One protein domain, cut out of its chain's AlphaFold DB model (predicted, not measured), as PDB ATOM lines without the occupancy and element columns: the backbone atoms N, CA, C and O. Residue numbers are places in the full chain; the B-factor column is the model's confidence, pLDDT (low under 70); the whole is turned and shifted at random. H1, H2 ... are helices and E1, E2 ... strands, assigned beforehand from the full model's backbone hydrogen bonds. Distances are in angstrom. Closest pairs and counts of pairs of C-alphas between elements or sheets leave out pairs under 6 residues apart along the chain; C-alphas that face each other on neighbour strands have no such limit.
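What this domain is: This is residues 49 to 146 of the 384 residues of the protein "Hypothetical protein" of Symbiodinium natans (UniProt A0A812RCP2). With little regular structure, this elongated body is mostly loops: H2 packs on H4 near the middle, H4 reaches one end beside H1, and hairpin E1-E2 lies toward the other. The 98 printed residues include H1, H2, E1, E2, H3 and H4, in that order, mostly helix. It is compact, radius of gyration of the C-alphas 14.1 A, spanning 46 by 24 by 19 A.

How they stand to each other: H1, residues 49 to 52, only just touches residues 144 to 145 of H4, residues 133 to 145, with 3 pairs of C-alphas within 8 A, the closest Ala 50 and Ala 144, 5.4 A. H2, residues 66 to 75, touches residues 133 to 137 of H4, the same way at a steep tilt of 43 degrees; the closest C-alphas are Ala 69 and Pro 134, 5.2 A. E1, residues 105 to 108, and E2, residues 117 to 119, form an antiparallel hairpin; N 107 and O 118 are within hydrogen-bond range, 2.8 A. H3, residues 120 to 123, touches no helix. Every O i to N i+4 pair is within range in H2 and H4; H1 and H3 are too short for one.

Where its parts are: H2 is 14.1 A long, H4 18.3 A, first to last C-alpha. C-alpha 49 is at (5.401, -16.255, -25.343), C-alpha 145 at (3.345, -8.329, -29.603).

The domain as a whole: The farthest C-alphas, Arg 113 and Ser 146, are 46.3 A apart. The printed part has no cut; H1 to H2 and H2 to E1 are long links. Residues 49 to 62, 81 to 84 and 138 to 146 have pLDDT under 70.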
ATOM      1  N   CYS A  49       6.267 -16.390 -24.176       41.59
ATOM      2  CA  CYS A  49       5.401 -16.255 -25.343       41.59
ATOM      3  C   CYS A  49       5.936 -15.206 -26.328       41.59
ATOM      4  O   CYS A  49       5.942 -15.472 -27.521       41.59
ATOM      5  N   ALA A  50       6.443 -14.058 -25.864       42.00
ATOM      6  CA  ALA A  50       6.856 -12.956 -26.743       42.00
ATOM      7  C   ALA A  50       7.961 -13.362 -27.741       42.00
ATOM      8  O   ALA A  50       7.872 -13.024 -28.917       42.00
ATOM      9  N   ALA A  51       8.935 -14.169 -27.306       43.34
ATOM     10  CA  ALA A  51       9.998 -14.698 -28.169       43.34
ATOM     11  C   ALA A  51       9.513 -15.759 -29.181       43.34
ATOM     12  O   ALA A  51      10.169 -15.995 -30.186       43.34
ATOM     13  N   LYS A  52       8.356 -16.396 -28.947       46.91
ATOM     14  CA  LYS A  52       7.735 -17.339 -29.898       46.91
ATOM     15  C   LYS A  52       6.892 -16.641 -30.975       46.91
ATOM     16  O   LYS A  52       6.521 -17.291 -31.948       46.91
ATOM     17  N   PHE A  53       6.599 -15.345 -30.813       48.00
ATOM     18  CA  PHE A  53       5.787 -14.534 -31.733       48.00
ATOM     19  C   PHE A  53       6.609 -13.601 -32.643       48.00
ATOM     20  O   PHE A  53       6.025 -12.773 -33.344       48.00
ATOM     21  N   SER A  54       7.943 -13.725 -32.646       43.41
ATOM     22  CA  SER A  54       8.851 -13.010 -33.559       43.41
ATOM     23  C   SER A  54       9.069 -13.718 -34.905       43.41
ATOM     24  O   SER A  54       9.685 -13.140 -35.794       43.41
ATOM     25  N   SER A  55       8.577 -14.952 -35.064       42.72
ATOM     26  CA  SER A  55       8.526 -15.656 -36.353       42.72
ATOM     27  C   SER A  55       7.327 -15.164 -37.174       42.72
ATOM     28  O   SER A  55       6.272 -14.942 -36.565       42.72
ATOM     29  N   PRO A  56       7.426 -15.072 -38.517       46.88
ATOM     30  CA  PRO A  56       6.245 -15.031 -39.370       46.88
ATOM     31  C   PRO A  56       5.446 -16.293 -39.058       46.88
ATOM     32  O   PRO A  56       5.920 -17.416 -39.230       46.88
ATOM     33  N   SER A  57       4.303 -16.108 -38.416       50.38
ATOM     34  CA  SER A  57       3.394 -17.191 -38.064       50.38
ATOM     35  C   SER A  57       2.294 -17.225 -39.122       50.38
ATOM     36  O   SER A  57       2.084 -16.235 -39.823       50.38
ATOM     37  N   ALA A  58       1.537 -18.322 -39.195       44.81
ATOM     38  CA  ALA A  58       0.281 -18.424 -39.950       44.81
ATOM     39  C   ALA A  58      -0.699 -17.243 -39.704       44.81
ATOM     40  O   ALA A  58      -1.672 -17.068 -40.423       44.81
ATOM     41  N   LEU A  59      -0.416 -16.427 -38.688       50.38
ATOM     42  CA  LEU A  59      -1.069 -15.198 -38.248       50.38
ATOM     43  C   LEU A  59      -0.923 -13.967 -39.141       50.38
ATOM     44  O   LEU A  59      -1.707 -13.036 -38.973       50.38
ATOM     45  N   ASP A  60       0.075 -13.920 -40.025       52.00
ATOM     46  CA  ASP A  60       0.208 -12.802 -40.968       52.00
ATOM     47  C   ASP A  60      -0.705 -13.004 -42.203       52.00
ATOM     48  O   ASP A  60      -0.889 -12.088 -43.005       52.00
ATOM     49  N   ASN A  61      -1.361 -14.169 -42.308       51.59
ATOM     50  CA  ASN A  61      -2.488 -14.379 -43.212       51.59
ATOM     51  C   ASN A  61      -3.740 -13.719 -42.621       51.59
ATOM     52  O   ASN A  61      -4.119 -13.971 -41.477       51.59
ATOM     53  N   LEU A  62      -4.403 -12.877 -43.418       57.69
ATOM     54  CA  LEU A  62      -5.472 -11.980 -42.965       57.69
ATOM     55  C   LEU A  62      -6.668 -12.689 -42.295       57.69
ATOM     56  O   LEU A  62      -7.388 -12.045 -41.531       57.69
ATOM     57  N   GLN A  63      -6.875 -13.993 -42.518       70.44
ATOM     58  CA  GLN A  63      -7.973 -14.771 -41.934       70.44
ATOM     59  C   GLN A  63      -7.606 -16.266 -41.807       70.44
ATOM     60  O   GLN A  63      -7.859 -17.021 -42.745       70.44
ATOM     61  N   PRO A  64      -7.010 -16.733 -40.690       81.69
ATOM     62  CA  PRO A  64      -6.796 -18.166 -40.498       81.69
ATOM     63  C   PRO A  64      -8.141 -18.880 -40.341       81.69
ATOM     64  O   PRO A  64      -9.046 -18.373 -39.672       81.69
ATOM     65  N   SER A  65      -8.262 -20.075 -40.914       90.25
ATOM     66  CA  SER A  65      -9.416 -20.943 -40.680       90.25
ATOM     67  C   SER A  65      -9.515 -21.338 -39.195       90.25
ATOM     68  O   SER A  65      -8.514 -21.321 -38.466       90.25
ATOM     69  N   PRO A  66     -10.695 -21.746 -38.694       90.69
ATOM     70  CA  PRO A  66     -10.844 -22.144 -37.292       90.69
ATOM     71  C   PRO A  66      -9.953 -23.326 -36.896       90.69
ATOM     72  O   PRO A  66      -9.474 -23.382 -35.760       90.69
ATOM     73  N   ALA A  67      -9.688 -24.241 -37.833       91.00
ATOM     74  CA  ALA A  67      -8.795 -25.379 -37.635       91.00
ATOM     75  C   ALA A  67      -7.331 -24.944 -37.487       91.00
ATOM     76  O   ALA A  67      -6.669 -25.354 -36.531       91.00
ATOM     77  N   GLU A  68      -6.839 -24.073 -38.372       89.56
ATOM     78  CA  GLU A  68      -5.496 -23.487 -38.266       89.56
ATOM     79  C   GLU A  68      -5.352 -22.687 -36.967       89.56
ATOM     80  O   GLU A  68      -4.356 -22.820 -36.251       89.56
ATOM     81  N   ALA A  69      -6.384 -21.916 -36.607       87.00
ATOM     82  CA  ALA A  69      -6.387 -21.150 -35.373       87.00
ATOM     83  C   ALA A  69      -6.313 -22.056 -34.133       87.00
ATOM     84  O   ALA A  69      -5.547 -21.786 -33.207       87.00
ATOM     85  N   LEU A  70      -7.062 -23.165 -34.116       90.00
ATOM     86  CA  LEU A  70      -6.987 -24.158 -33.045       90.00
ATOM     87  C   LEU A  70      -5.605 -24.813 -32.967       90.00
ATOM     88  O   LEU A  70      -5.071 -24.940 -31.865       90.00
ATOM     89  N   GLN A  71      -5.018 -25.209 -34.098       89.25
ATOM     90  CA  GLN A  71      -3.675 -25.799 -34.128       89.25
ATOM     91  C   GLN A  71      -2.640 -24.851 -33.525       89.25
ATOM     92  O   GLN A  71      -1.843 -25.266 -32.682       89.25
ATOM     93  N   GLU A  72      -2.703 -23.568 -33.878       85.50
ATOM     94  CA  GLU A  72      -1.800 -22.557 -33.340       85.50
ATOM     95  C   GLU A  72      -2.032 -22.335 -31.836       85.50
ATOM     96  O   GLU A  72      -1.081 -22.327 -31.053       85.50
ATOM     97  N   LEU A  73      -3.288 -22.254 -31.380       82.06
ATOM     98  CA  LEU A  73      -3.620 -22.153 -29.952       82.06
ATOM     99  C   LEU A  73      -3.139 -23.369 -29.140       82.06
ATOM    100  O   LEU A  73      -2.718 -23.213 -27.989       82.06
ATOM    101  N   VAL A  74      -3.178 -24.568 -29.728       86.19
ATOM    102  CA  VAL A  74      -2.632 -25.793 -29.127       86.19
ATOM    103  C   VAL A  74      -1.108 -25.751 -29.094       86.19
ATOM    104  O   VAL A  74      -0.517 -25.999 -28.041       86.19
ATOM    105  N   ARG A  75      -0.459 -25.361 -30.198       84.06
ATOM    106  CA  ARG A  75       1.001 -25.195 -30.293       84.06
ATOM    107  C   ARG A  75       1.531 -24.199 -29.260       84.06
ATOM    108  O   ARG A  75       2.593 -24.404 -28.671       84.06
ATOM    109  N   LEU A  76       0.779 -23.129 -29.018       76.56
ATOM    110  CA  LEU A  76       1.089 -22.097 -28.029       76.56
ATOM    111  C   LEU A  76       0.777 -22.524 -26.584       76.56
ATOM    112  O   LEU A  76       1.139 -21.809 -25.650       76.56
ATOM    113  N   GLY A  77       0.130 -23.676 -26.383       81.25
ATOM    114  CA  GLY A  77      -0.217 -24.215 -25.066       81.25
ATOM    115  C   GLY A  77      -1.414 -23.532 -24.399       81.25
ATOM    116  O   GLY A  77      -1.669 -23.753 -23.215       81.25
ATOM    117  N   PHE A  78      -2.153 -22.708 -25.140       78.88
ATOM    118  CA  PHE A  78      -3.346 -22.028 -24.644       78.88
ATOM    119  C   PHE A  78      -4.553 -22.964 -24.568       78.88
ATOM    120  O   PHE A  78      -5.347 -22.874 -23.631       78.88
ATOM    121  N   VAL A  79      -4.661 -23.884 -25.525       81.94
ATOM    122  CA  VAL A  79      -5.650 -24.964 -25.543       81.94
ATOM    123  C   VAL A  79      -4.891 -26.275 -25.382       81.94
ATOM    124  O   VAL A  79      -3.940 -26.532 -26.109       81.94
ATOM    125  N   LYS A  80      -5.284 -27.135 -24.441       73.62
ATOM    126  CA  LYS A  80      -4.523 -28.363 -24.124       73.62
ATOM    127  C   LYS A  80      -4.681 -29.497 -25.153       73.62
ATOM    128  O   LYS A  80      -4.407 -30.652 -24.844       73.62
ATOM    129  N   GLY A  81      -5.105 -29.169 -26.373       63.38
ATOM    130  CA  GLY A  81      -5.594 -30.125 -27.356       63.38
ATOM    131  C   GLY A  81      -6.928 -30.720 -26.907       63.38
ATOM    132  O   GLY A  81      -7.127 -31.096 -25.755       63.38
ATOM    133  N   HIS A  82      -7.868 -30.851 -27.828       64.06
ATOM    134  CA  HIS A  82      -9.148 -31.537 -27.623       64.06
ATOM    135  C   HIS A  82      -9.012 -33.049 -27.368       64.06
ATOM    136  O   HIS A  82     -10.011 -33.726 -27.153       64.06
ATOM    137  N   ARG A  83      -7.780 -33.576 -27.313       64.88
ATOM    138  CA  ARG A  83      -7.434 -34.966 -26.950       64.88
ATOM    139  C   ARG A  83      -7.744 -35.324 -25.487       64.88
ATOM    140  O   ARG A  83      -7.300 -36.355 -24.983       64.88
ATOM    141  N   GLY A  84      -8.476 -34.463 -24.788       67.56
ATOM    142  CA  GLY A  84      -8.967 -34.706 -23.444       67.56
ATOM    143  C   GLY A  84     -10.060 -35.773 -23.401       67.56
ATOM    144  O   GLY A  84     -10.645 -36.180 -24.402       67.56
ATOM    145  N   LYS A  85     -10.349 -36.218 -22.183       84.25
ATOM    146  CA  LYS A  85     -11.498 -37.068 -21.883       84.25
ATOM    147  C   LYS A  85     -12.731 -36.193 -21.655       84.25
ATOM    148  O   LYS A  85     -12.609 -35.101 -21.098       84.25
ATOM    149  N   CYS A  86     -13.914 -36.682 -22.024       85.25
ATOM    150  CA  CYS A  86     -15.181 -36.007 -21.750       85.25
ATOM    151  C   CYS A  86     -15.239 -35.581 -20.271       85.25
ATOM    152  O   CYS A  86     -15.038 -36.432 -19.398       85.25
ATOM    153  N   PRO A  87     -15.527 -34.307 -19.950       83.44
ATOM    154  CA  PRO A  87     -15.575 -33.836 -18.567       83.44
ATOM    155  C   PRO A  87     -16.516 -34.677 -17.703       83.44
ATOM    156  O   PRO A  87     -16.181 -34.999 -16.560       83.44
ATOM    157  N   SER A  88     -17.634 -35.085 -18.307       86.81
ATOM    158  CA  SER A  88     -18.754 -35.758 -17.668       86.81
ATOM    159  C   SER A  88     -18.532 -37.269 -17.489       86.81
ATOM    160  O   SER A  88     -18.768 -37.776 -16.396       86.81
ATOM    161  N   CYS A  89     -18.147 -38.020 -18.535       88.31
ATOM    162  CA  CYS A  89     -18.014 -39.496 -18.462       88.31
ATOM    163  C   CYS A  89     -16.582 -40.011 -18.538       88.31
ATOM    164  O   CYS A  89     -16.352 -41.211 -18.450       88.31
ATOM    165  N   LYS A  90     -15.618 -39.119 -18.759       89.06
ATOM    166  CA  LYS A  90     -14.223 -39.460 -19.039       89.06
ATOM    167  C   LYS A  90     -14.006 -40.317 -20.307       89.06
ATOM    168  O   LYS A  90     -12.903 -40.815 -20.515       89.06
ATOM    169  N   GLY A  91     -15.016 -40.450 -21.170       87.94
ATOM    170  CA  GLY A  91     -14.926 -41.121 -22.470       87.94
ATOM    171  C   GLY A  91     -14.149 -40.321 -23.520       87.94
ATOM    172  O   GLY A  91     -13.777 -39.168 -23.293       87.94
ATOM    173  N   LYS A  92     -13.898 -40.940 -24.680       90.19
ATOM    174  CA  LYS A  92     -13.202 -40.310 -25.813       90.19
ATOM    175  C   LYS A  92     -14.051 -39.180 -26.419       90.19
ATOM    176  O   LYS A  92     -15.278 -39.281 -26.465       90.19
ATOM    177  N   LEU A  93     -13.390 -38.111 -26.855       91.00
ATOM    178  CA  LEU A  93     -13.992 -37.018 -27.618       91.00
ATOM    179  C   LEU A  93     -13.708 -37.199 -29.118       91.00
ATOM    180  O   LEU A  93     -12.687 -37.785 -29.485       91.00
ATOM    181  N   SER A  94     -14.617 -36.715 -29.962       91.19
ATOM    182  CA  SER A  94     -14.452 -36.666 -31.415       91.19
ATOM    183  C   SER A  94     -13.367 -35.670 -31.821       91.19
ATOM    184  O   SER A  94     -12.907 -34.860 -31.011       91.19
ATOM    185  N   GLU A  95     -13.004 -35.697 -33.102       91.69
ATOM    186  CA  GLU A  95     -12.237 -34.601 -33.681       91.69
ATOM    187  C   GLU A  95     -13.067 -33.301 -33.701       91.69
ATOM    188  O   GLU A  95     -14.304 -33.363 -33.641       91.69
ATOM    189  N   PRO A  96     -12.408 -32.129 -33.723       92.56
ATOM    190  CA  PRO A  96     -13.064 -30.839 -33.744       92.56
ATOM    191  C   PRO A  96     -13.708 -30.603 -35.097       92.56
ATOM    192  O   PRO A  96     -13.051 -30.703 -36.130       92.56
ATOM    193  N   GLU A  97     -14.974 -30.228 -35.067       91.94
ATOM    194  CA  GLU A  97     -15.760 -29.894 -36.246       91.94
ATOM    195  C   GLU A  97     -16.490 -28.571 -36.024       91.94
ATOM    196  O   GLU A  97     -16.799 -28.191 -34.887       91.94
ATOM    197  N   GLU A  98     -16.754 -27.846 -37.108       88.62
ATOM    198  CA  GLU A  98     -17.621 -26.676 -37.036       88.62
ATOM    199  C   GLU A  98     -19.058 -27.119 -36.771       88.62
ATOM    200  O   GLU A  98     -19.562 -28.078 -37.358       88.62
ATOM    201  N   TYR A  99     -19.731 -26.424 -35.857       82.44
ATOM    202  CA  TYR A  99     -21.112 -26.736 -35.518       82.44
ATOM    203  C   TYR A  99     -21.894 -25.467 -35.198       82.44
ATOM    204  O   TYR A  99     -21.553 -24.753 -34.255       82.44
ATOM    205  N   GLN A 100     -22.971 -25.233 -35.955       78.56
ATOM    206  CA  GLN A 100     -23.930 -24.117 -35.851       78.56
ATOM    207  C   GLN A 100     -23.379 -22.699 -36.054       78.56
ATOM    208  O   GLN A 100     -24.075 -21.880 -36.643       78.56
ATOM    209  N   TYR A 101     -22.172 -22.398 -35.580       79.19
ATOM    210  CA  TYR A 101     -21.604 -21.057 -35.587       79.19
ATOM    211  C   TYR A 101     -20.246 -21.056 -36.281       79.19
ATOM    212  O   TYR A 101     -19.303 -21.705 -35.821       79.19
ATOM    213  N   GLU A 102     -20.153 -20.289 -37.363       84.62
ATOM    214  CA  GLU A 102     -18.916 -20.068 -38.109       84.62
ATOM    215  C   GLU A 102     -17.814 -19.537 -37.183       84.62
ATOM    216  O   GLU A 102     -18.041 -18.652 -36.349       84.62
ATOM    217  N   GLY A 103     -16.597 -20.058 -37.334       84.38
ATOM    218  CA  GLY A 103     -15.457 -19.613 -36.535       84.38
ATOM    219  C   GLY A 103     -15.255 -20.372 -35.222       84.38
ATOM    220  O   GLY A 103     -14.242 -20.163 -34.547       84.38
ATOM    221  N   HIS A 104     -16.186 -21.254 -34.850       89.38
ATOM    222  CA  HIS A 104     -16.103 -22.079 -33.649       89.38
ATOM    223  C   HIS A 104     -15.924 -23.550 -33.999       89.38
ATOM    224  O   HIS A 104     -16.577 -24.074 -34.893       89.38
ATOM    225  N   LEU A 105     -15.100 -24.239 -33.211       92.88
ATOM    226  CA  LEU A 105     -14.982 -25.690 -33.278       92.88
ATOM    227  C   LEU A 105     -15.550 -26.330 -32.018       92.88
ATOM    228  O   LEU A 105     -15.381 -25.832 -30.897       92.88
ATOM    229  N   TYR A 106     -16.197 -27.468 -32.218       92.88
ATOM    230  CA  TYR A 106     -16.805 -28.272 -31.176       92.88
ATOM    231  C   TYR A 106     -16.278 -29.693 -31.247       92.88
ATOM    232  O   TYR A 106     -16.012 -30.226 -32.316       92.88
ATOM    233  N   VAL A 107     -16.172 -30.321 -30.084       92.00
ATOM    234  CA  VAL A 107     -15.943 -31.755 -29.958       92.00
ATOM    235  C   VAL A 107     -17.107 -32.403 -29.248       92.00
ATOM    236  O   VAL A 107     -17.743 -31.815 -28.368       92.00
ATOM    237  N   ARG A 108     -17.385 -33.642 -29.622       91.88
ATOM    238  CA  ARG A 108     -18.509 -34.415 -29.118       91.88
ATOM    239  C   ARG A 108     -18.019 -35.597 -28.312       91.88
ATOM    240  O   ARG A 108     -17.043 -36.247 -28.666       91.88
ATOM    241  N   CYS A 109     -18.708 -35.903 -27.223       91.44
ATOM    242  CA  CYS A 109     -18.477 -37.152 -26.513       91.44
ATOM    243  C   CYS A 109     -18.888 -38.349 -27.379       91.44
ATOM    244  O   CYS A 109     -20.051 -38.445 -27.762       91.44
ATOM    245  N   CYS A 110     -17.958 -39.275 -27.638       89.25
ATOM    246  CA  CYS A 110     -18.221 -40.490 -28.417       89.25
ATOM    247  C   CYS A 110     -19.074 -41.520 -27.659       89.25
ATOM    248  O   CYS A 110     -19.566 -42.469 -28.262       89.25
ATOM    249  N   ASP A 111     -19.243 -41.356 -26.342       87.44
ATOM    250  CA  ASP A 111     -20.186 -42.163 -25.568       87.44
ATOM    251  C   ASP A 111     -21.621 -41.870 -26.028       87.44
ATOM    252  O   ASP A 111     -22.149 -40.761 -25.844       87.44
ATOM    253  N   TRP A 112     -22.238 -42.893 -26.621       73.12
ATOM    254  CA  TRP A 112     -23.560 -42.847 -27.232       73.12
ATOM    255  C   TRP A 112     -24.658 -42.403 -26.267       73.12
ATOM    256  O   TRP A 112     -25.642 -41.817 -26.706       73.12
ATOM    257  N   ARG A 113     -24.471 -42.611 -24.958       73.69
ATOM    258  CA  ARG A 113     -25.453 -42.217 -23.941       73.69
ATOM    259  C   ARG A 113     -25.466 -40.720 -23.654       73.69
ATOM    260  O   ARG A 113     -26.428 -40.236 -23.070       73.69
ATOM    261  N   ARG A 114     -24.397 -39.987 -23.991       78.19
ATOM    262  CA  ARG A 114     -24.253 -38.571 -23.608       78.19
ATOM    263  C   ARG A 114     -24.265 -37.622 -24.789       78.19
ATOM    264  O   ARG A 114     -24.872 -36.568 -24.660       78.19
ATOM    265  N   GLN A 115     -23.576 -37.951 -25.888       80.06
ATOM    266  CA  GLN A 115     -23.525 -37.161 -27.139       80.06
ATOM    267  C   GLN A 115     -23.317 -35.638 -26.956       80.06
ATOM    268  O   GLN A 115     -23.599 -34.834 -27.852       80.06
ATOM    269  N   GLN A 116     -22.805 -35.235 -25.788       88.69
ATOM    270  CA  GLN A 116     -22.707 -33.849 -25.371       88.69
ATOM    271  C   GLN A 116     -21.608 -33.176 -26.182       88.69
ATOM    272  O   GLN A 116     -20.535 -33.752 -26.390       88.69
ATOM    273  N   ARG A 117     -21.893 -31.959 -26.640       90.25
ATOM    274  CA  ARG A 117     -20.947 -31.131 -27.380       90.25
ATOM    275  C   ARG A 117     -20.272 -30.147 -26.443       90.25
ATOM    276  O   ARG A 117     -20.905 -29.576 -25.557       90.25
ATOM    277  N   PHE A 118     -18.992 -29.931 -26.683       89.75
ATOM    278  CA  PHE A 118     -18.166 -28.988 -25.956       89.75
ATOM    279  C   PHE A 118     -17.468 -28.107 -26.979       89.75
ATOM    280  O   PHE A 118     -16.867 -28.620 -27.920       89.75
ATOM    281  N   ASN A 119     -17.528 -26.791 -26.800       90.38
ATOM    282  CA  ASN A 119     -16.648 -25.905 -27.554       90.38
ATOM    283  C   ASN A 119     -15.191 -26.266 -27.213       90.38
ATOM    284  O   ASN A 119     -14.891 -26.544 -26.051       90.38
ATOM    285  N   VAL A 120     -14.278 -26.260 -28.183       90.12
ATOM    286  CA  VAL A 120     -12.866 -26.597 -27.928       90.12
ATOM    287  C   VAL A 120     -12.209 -25.691 -26.878       90.12
ATOM    288  O   VAL A 120     -11.336 -26.146 -26.136       90.12
ATOM    289  N   THR A 121     -12.671 -24.444 -26.725       85.50
ATOM    290  CA  THR A 121     -12.197 -23.527 -25.675       85.50
ATOM    291  C   THR A 121     -12.598 -23.977 -24.269       85.50
ATOM    292  O   THR A 121     -11.985 -23.533 -23.298       85.50
ATOM    293  N   TYR A 122     -13.551 -24.906 -24.125       84.56
ATOM    294  CA  TYR A 122     -13.933 -25.490 -22.836       84.56
ATOM    295  C   TYR A 122     -12.732 -26.111 -22.111       84.56
ATOM    296  O   TYR A 122     -12.641 -26.055 -20.890       84.56
ATOM    297  N   PHE A 123     -11.782 -26.662 -22.867       83.06
ATOM    298  CA  PHE A 123     -10.592 -27.336 -22.345       83.06
ATOM    299  C   PHE A 123      -9.386 -26.392 -22.210       83.06
ATOM    300  O   PHE A 123      -8.231 -26.813 -22.300       83.06
ATOM    301  N   SER A 124      -9.647 -25.097 -22.027       83.06
ATOM    302  CA  SER A 124      -8.637 -24.041 -21.997       83.06
ATOM    303  C   SER A 124      -8.913 -23.021 -20.892       83.06
ATOM    304  O   SER A 124      -9.951 -23.055 -20.234       83.06
ATOM    305  N   ILE A 125      -7.997 -22.065 -20.725       74.38
ATOM    306  CA  ILE A 125      -8.212 -20.897 -19.854       74.38
ATOM    307  C   ILE A 125      -9.313 -19.953 -20.370       74.38
ATOM    308  O   ILE A 125      -9.745 -19.069 -19.640       74.38
ATOM    309  N   PHE A 126      -9.773 -20.144 -21.608       78.44
ATOM    310  CA  PHE A 126     -10.851 -19.380 -22.239       78.44
ATOM    311  C   PHE A 126     -12.203 -20.092 -22.156       78.44
ATOM    312  O   PHE A 126     -13.104 -19.800 -22.940       78.44
ATOM    313  N   HIS A 127     -12.351 -21.047 -21.235       77.75
ATOM    314  CA  HIS A 127     -13.624 -21.711 -20.996       77.75
ATOM    315  C   HIS A 127     -14.745 -20.681 -20.763       77.75
ATOM    316  O   HIS A 127     -14.606 -19.767 -19.952       77.75
ATOM    317  N   GLY A 128     -15.851 -20.830 -21.499       73.94
ATOM    318  CA  GLY A 128     -16.993 -19.912 -21.459       73.94
ATOM    319  C   GLY A 128     -16.883 -18.707 -22.398       73.94
ATOM    320  O   GLY A 128     -17.856 -17.968 -22.537       73.94
ATOM    321  N   SER A 129     -15.744 -18.518 -23.076       75.88
ATOM    322  CA  SER A 129     -15.604 -17.482 -24.099       75.88
ATOM    323  C   SER A 129     -16.519 -17.753 -25.293       75.88
ATOM    324  O   SER A 129     -16.625 -18.885 -25.769       75.88
ATOM    325  N   ARG A 130     -17.146 -16.684 -25.793       77.38
ATOM    326  CA  ARG A 130     -17.945 -16.674 -27.025       77.38
ATOM    327  C   ARG A 130     -17.150 -16.203 -28.246       77.38
ATOM    328  O   ARG A 130     -17.737 -16.009 -29.298       77.38
ATOM    329  N   MET A 131     -15.835 -16.018 -28.121       75.06
ATOM    330  CA  MET A 131     -14.988 -15.587 -29.234       75.06
ATOM    331  C   MET A 131     -14.791 -16.714 -30.255       75.06
ATOM    332  O   MET A 131     -14.613 -17.879 -29.875       75.06
ATOM    333  N   LYS A 132     -14.756 -16.362 -31.545       85.44
ATOM    334  CA  LYS A 132     -14.307 -17.270 -32.607       85.44
ATOM    335  C   LYS A 132     -12.826 -17.599 -32.400       85.44
ATOM    336  O   LYS A 132     -12.067 -16.790 -31.864       85.44
ATOM    337  N   LEU A 133     -12.391 -18.784 -32.822       83.19
ATOM    338  CA  LEU A 133     -11.000 -19.218 -32.646       83.19
ATOM    339  C   LEU A 133      -9.994 -18.323 -33.385       83.19
ATOM    340  O   LEU A 133      -8.993 -17.966 -32.756       83.19
ATOM    341  N   PRO A 134     -10.246 -17.897 -34.643       82.75
ATOM    342  CA  PRO A 134      -9.383 -16.929 -35.320       82.75
ATOM    343  C   PRO A 134      -9.240 -15.626 -34.532       82.75
ATOM    344  O   PRO A 134      -8.134 -15.112 -34.381       82.75
ATOM    345  N   ASP A 135     -10.331 -15.121 -33.959       74.00
ATOM    346  CA  ASP A 135     -10.319 -13.849 -33.238       74.00
ATOM    347  C   ASP A 135      -9.651 -13.957 -31.866       74.00
ATOM    348  O   ASP A 135      -8.889 -13.076 -31.466       74.00
ATOM    349  N   LEU A 136      -9.877 -15.064 -31.154       76.38
ATOM    350  CA  LEU A 136      -9.167 -15.380 -29.916       76.38
ATOM    351  C   LEU A 136      -7.656 -15.440 -30.156       76.38
ATOM    352  O   LEU A 136      -6.871 -14.892 -29.382       76.38
ATOM    353  N   LEU A 137      -7.248 -16.080 -31.248       74.62
ATOM    354  CA  LEU A 137      -5.854 -16.166 -31.633       74.62
ATOM    355  C   LEU A 137      -5.283 -14.781 -32.000       74.62
ATOM    356  O   LEU A 137      -4.246 -14.399 -31.452       74.62
ATOM    357  N   LYS A 138      -5.977 -13.991 -32.833       68.81
ATOM    358  CA  LYS A 138      -5.596 -12.601 -33.157       68.81
ATOM    359  C   LYS A 138      -5.425 -11.757 -31.893       68.81
ATOM    360  O   LYS A 138      -4.411 -11.073 -31.747       68.81
ATOM    361  N   LEU A 139      -6.360 -11.854 -30.943       69.38
ATOM    362  CA  LEU A 139      -6.283 -11.156 -29.658       69.38
ATOM    363  C   LEU A 139      -5.020 -11.544 -28.880       69.38
ATOM    364  O   LEU A 139      -4.332 -10.670 -28.354       69.38
ATOM    365  N   LEU A 140      -4.693 -12.835 -28.797       67.81
ATOM    366  CA  LEU A 140      -3.529 -13.308 -28.041       67.81
ATOM    367  C   LEU A 140      -2.209 -12.869 -28.662       67.81
ATOM    368  O   LEU A 140      -1.271 -12.527 -27.942       67.81
ATOM    369  N   VAL A 141      -2.151 -12.840 -29.987       64.38
ATOM    370  CA  VAL A 141      -0.987 -12.417 -30.770       64.38
ATOM    371  C   VAL A 141      -0.763 -10.932 -30.622       64.38
ATOM    372  O   VAL A 141       0.338 -10.495 -30.290       64.38
ATOM    373  N   PHE A 142      -1.834 -10.159 -30.767       62.81
ATOM    374  CA  PHE A 142      -1.841  -8.741 -30.468       62.81
ATOM    375  C   PHE A 142      -1.367  -8.480 -29.024       62.81
ATOM    376  O   PHE A 142      -0.471  -7.670 -28.760       62.81
ATOM    377  N   TYR A 143      -1.902  -9.242 -28.067       61.19
ATOM    378  CA  TYR A 143      -1.531  -9.155 -26.657       61.19
ATOM    379  C   TYR A 143      -0.080  -9.601 -26.395       61.19
ATOM    380  O   TYR A 143       0.520  -9.183 -25.408       61.19
ATOM    381  N   ALA A 144       0.511 -10.461 -27.223       60.78
ATOM    382  CA  ALA A 144       1.899 -10.905 -27.093       60.78
ATOM    383  C   ALA A 144       2.914  -9.972 -27.773       60.78
ATOM    384  O   ALA A 144       4.026  -9.839 -27.267       60.78
ATOM    385  N   ARG A 145       2.526  -9.312 -28.872       63.75
ATOM    386  CA  ARG A 145       3.345  -8.329 -29.603       63.75
ATOM    387  C   ARG A 145       3.343  -6.938 -28.946       63.75
ATOM    388  O   ARG A 145       4.252  -6.151 -29.183       63.75
ATOM    389  N   SER A 146       2.345  -6.621 -28.119       56.38
ATOM    390  CA  SER A 146       2.309  -5.362 -27.357       56.38
ATOM    391  C   SER A 146       3.374  -5.335 -26.250       56.38
ATOM    392  O   SER A 146       3.614  -6.333 -25.568       56.38
TER     393      SER A 146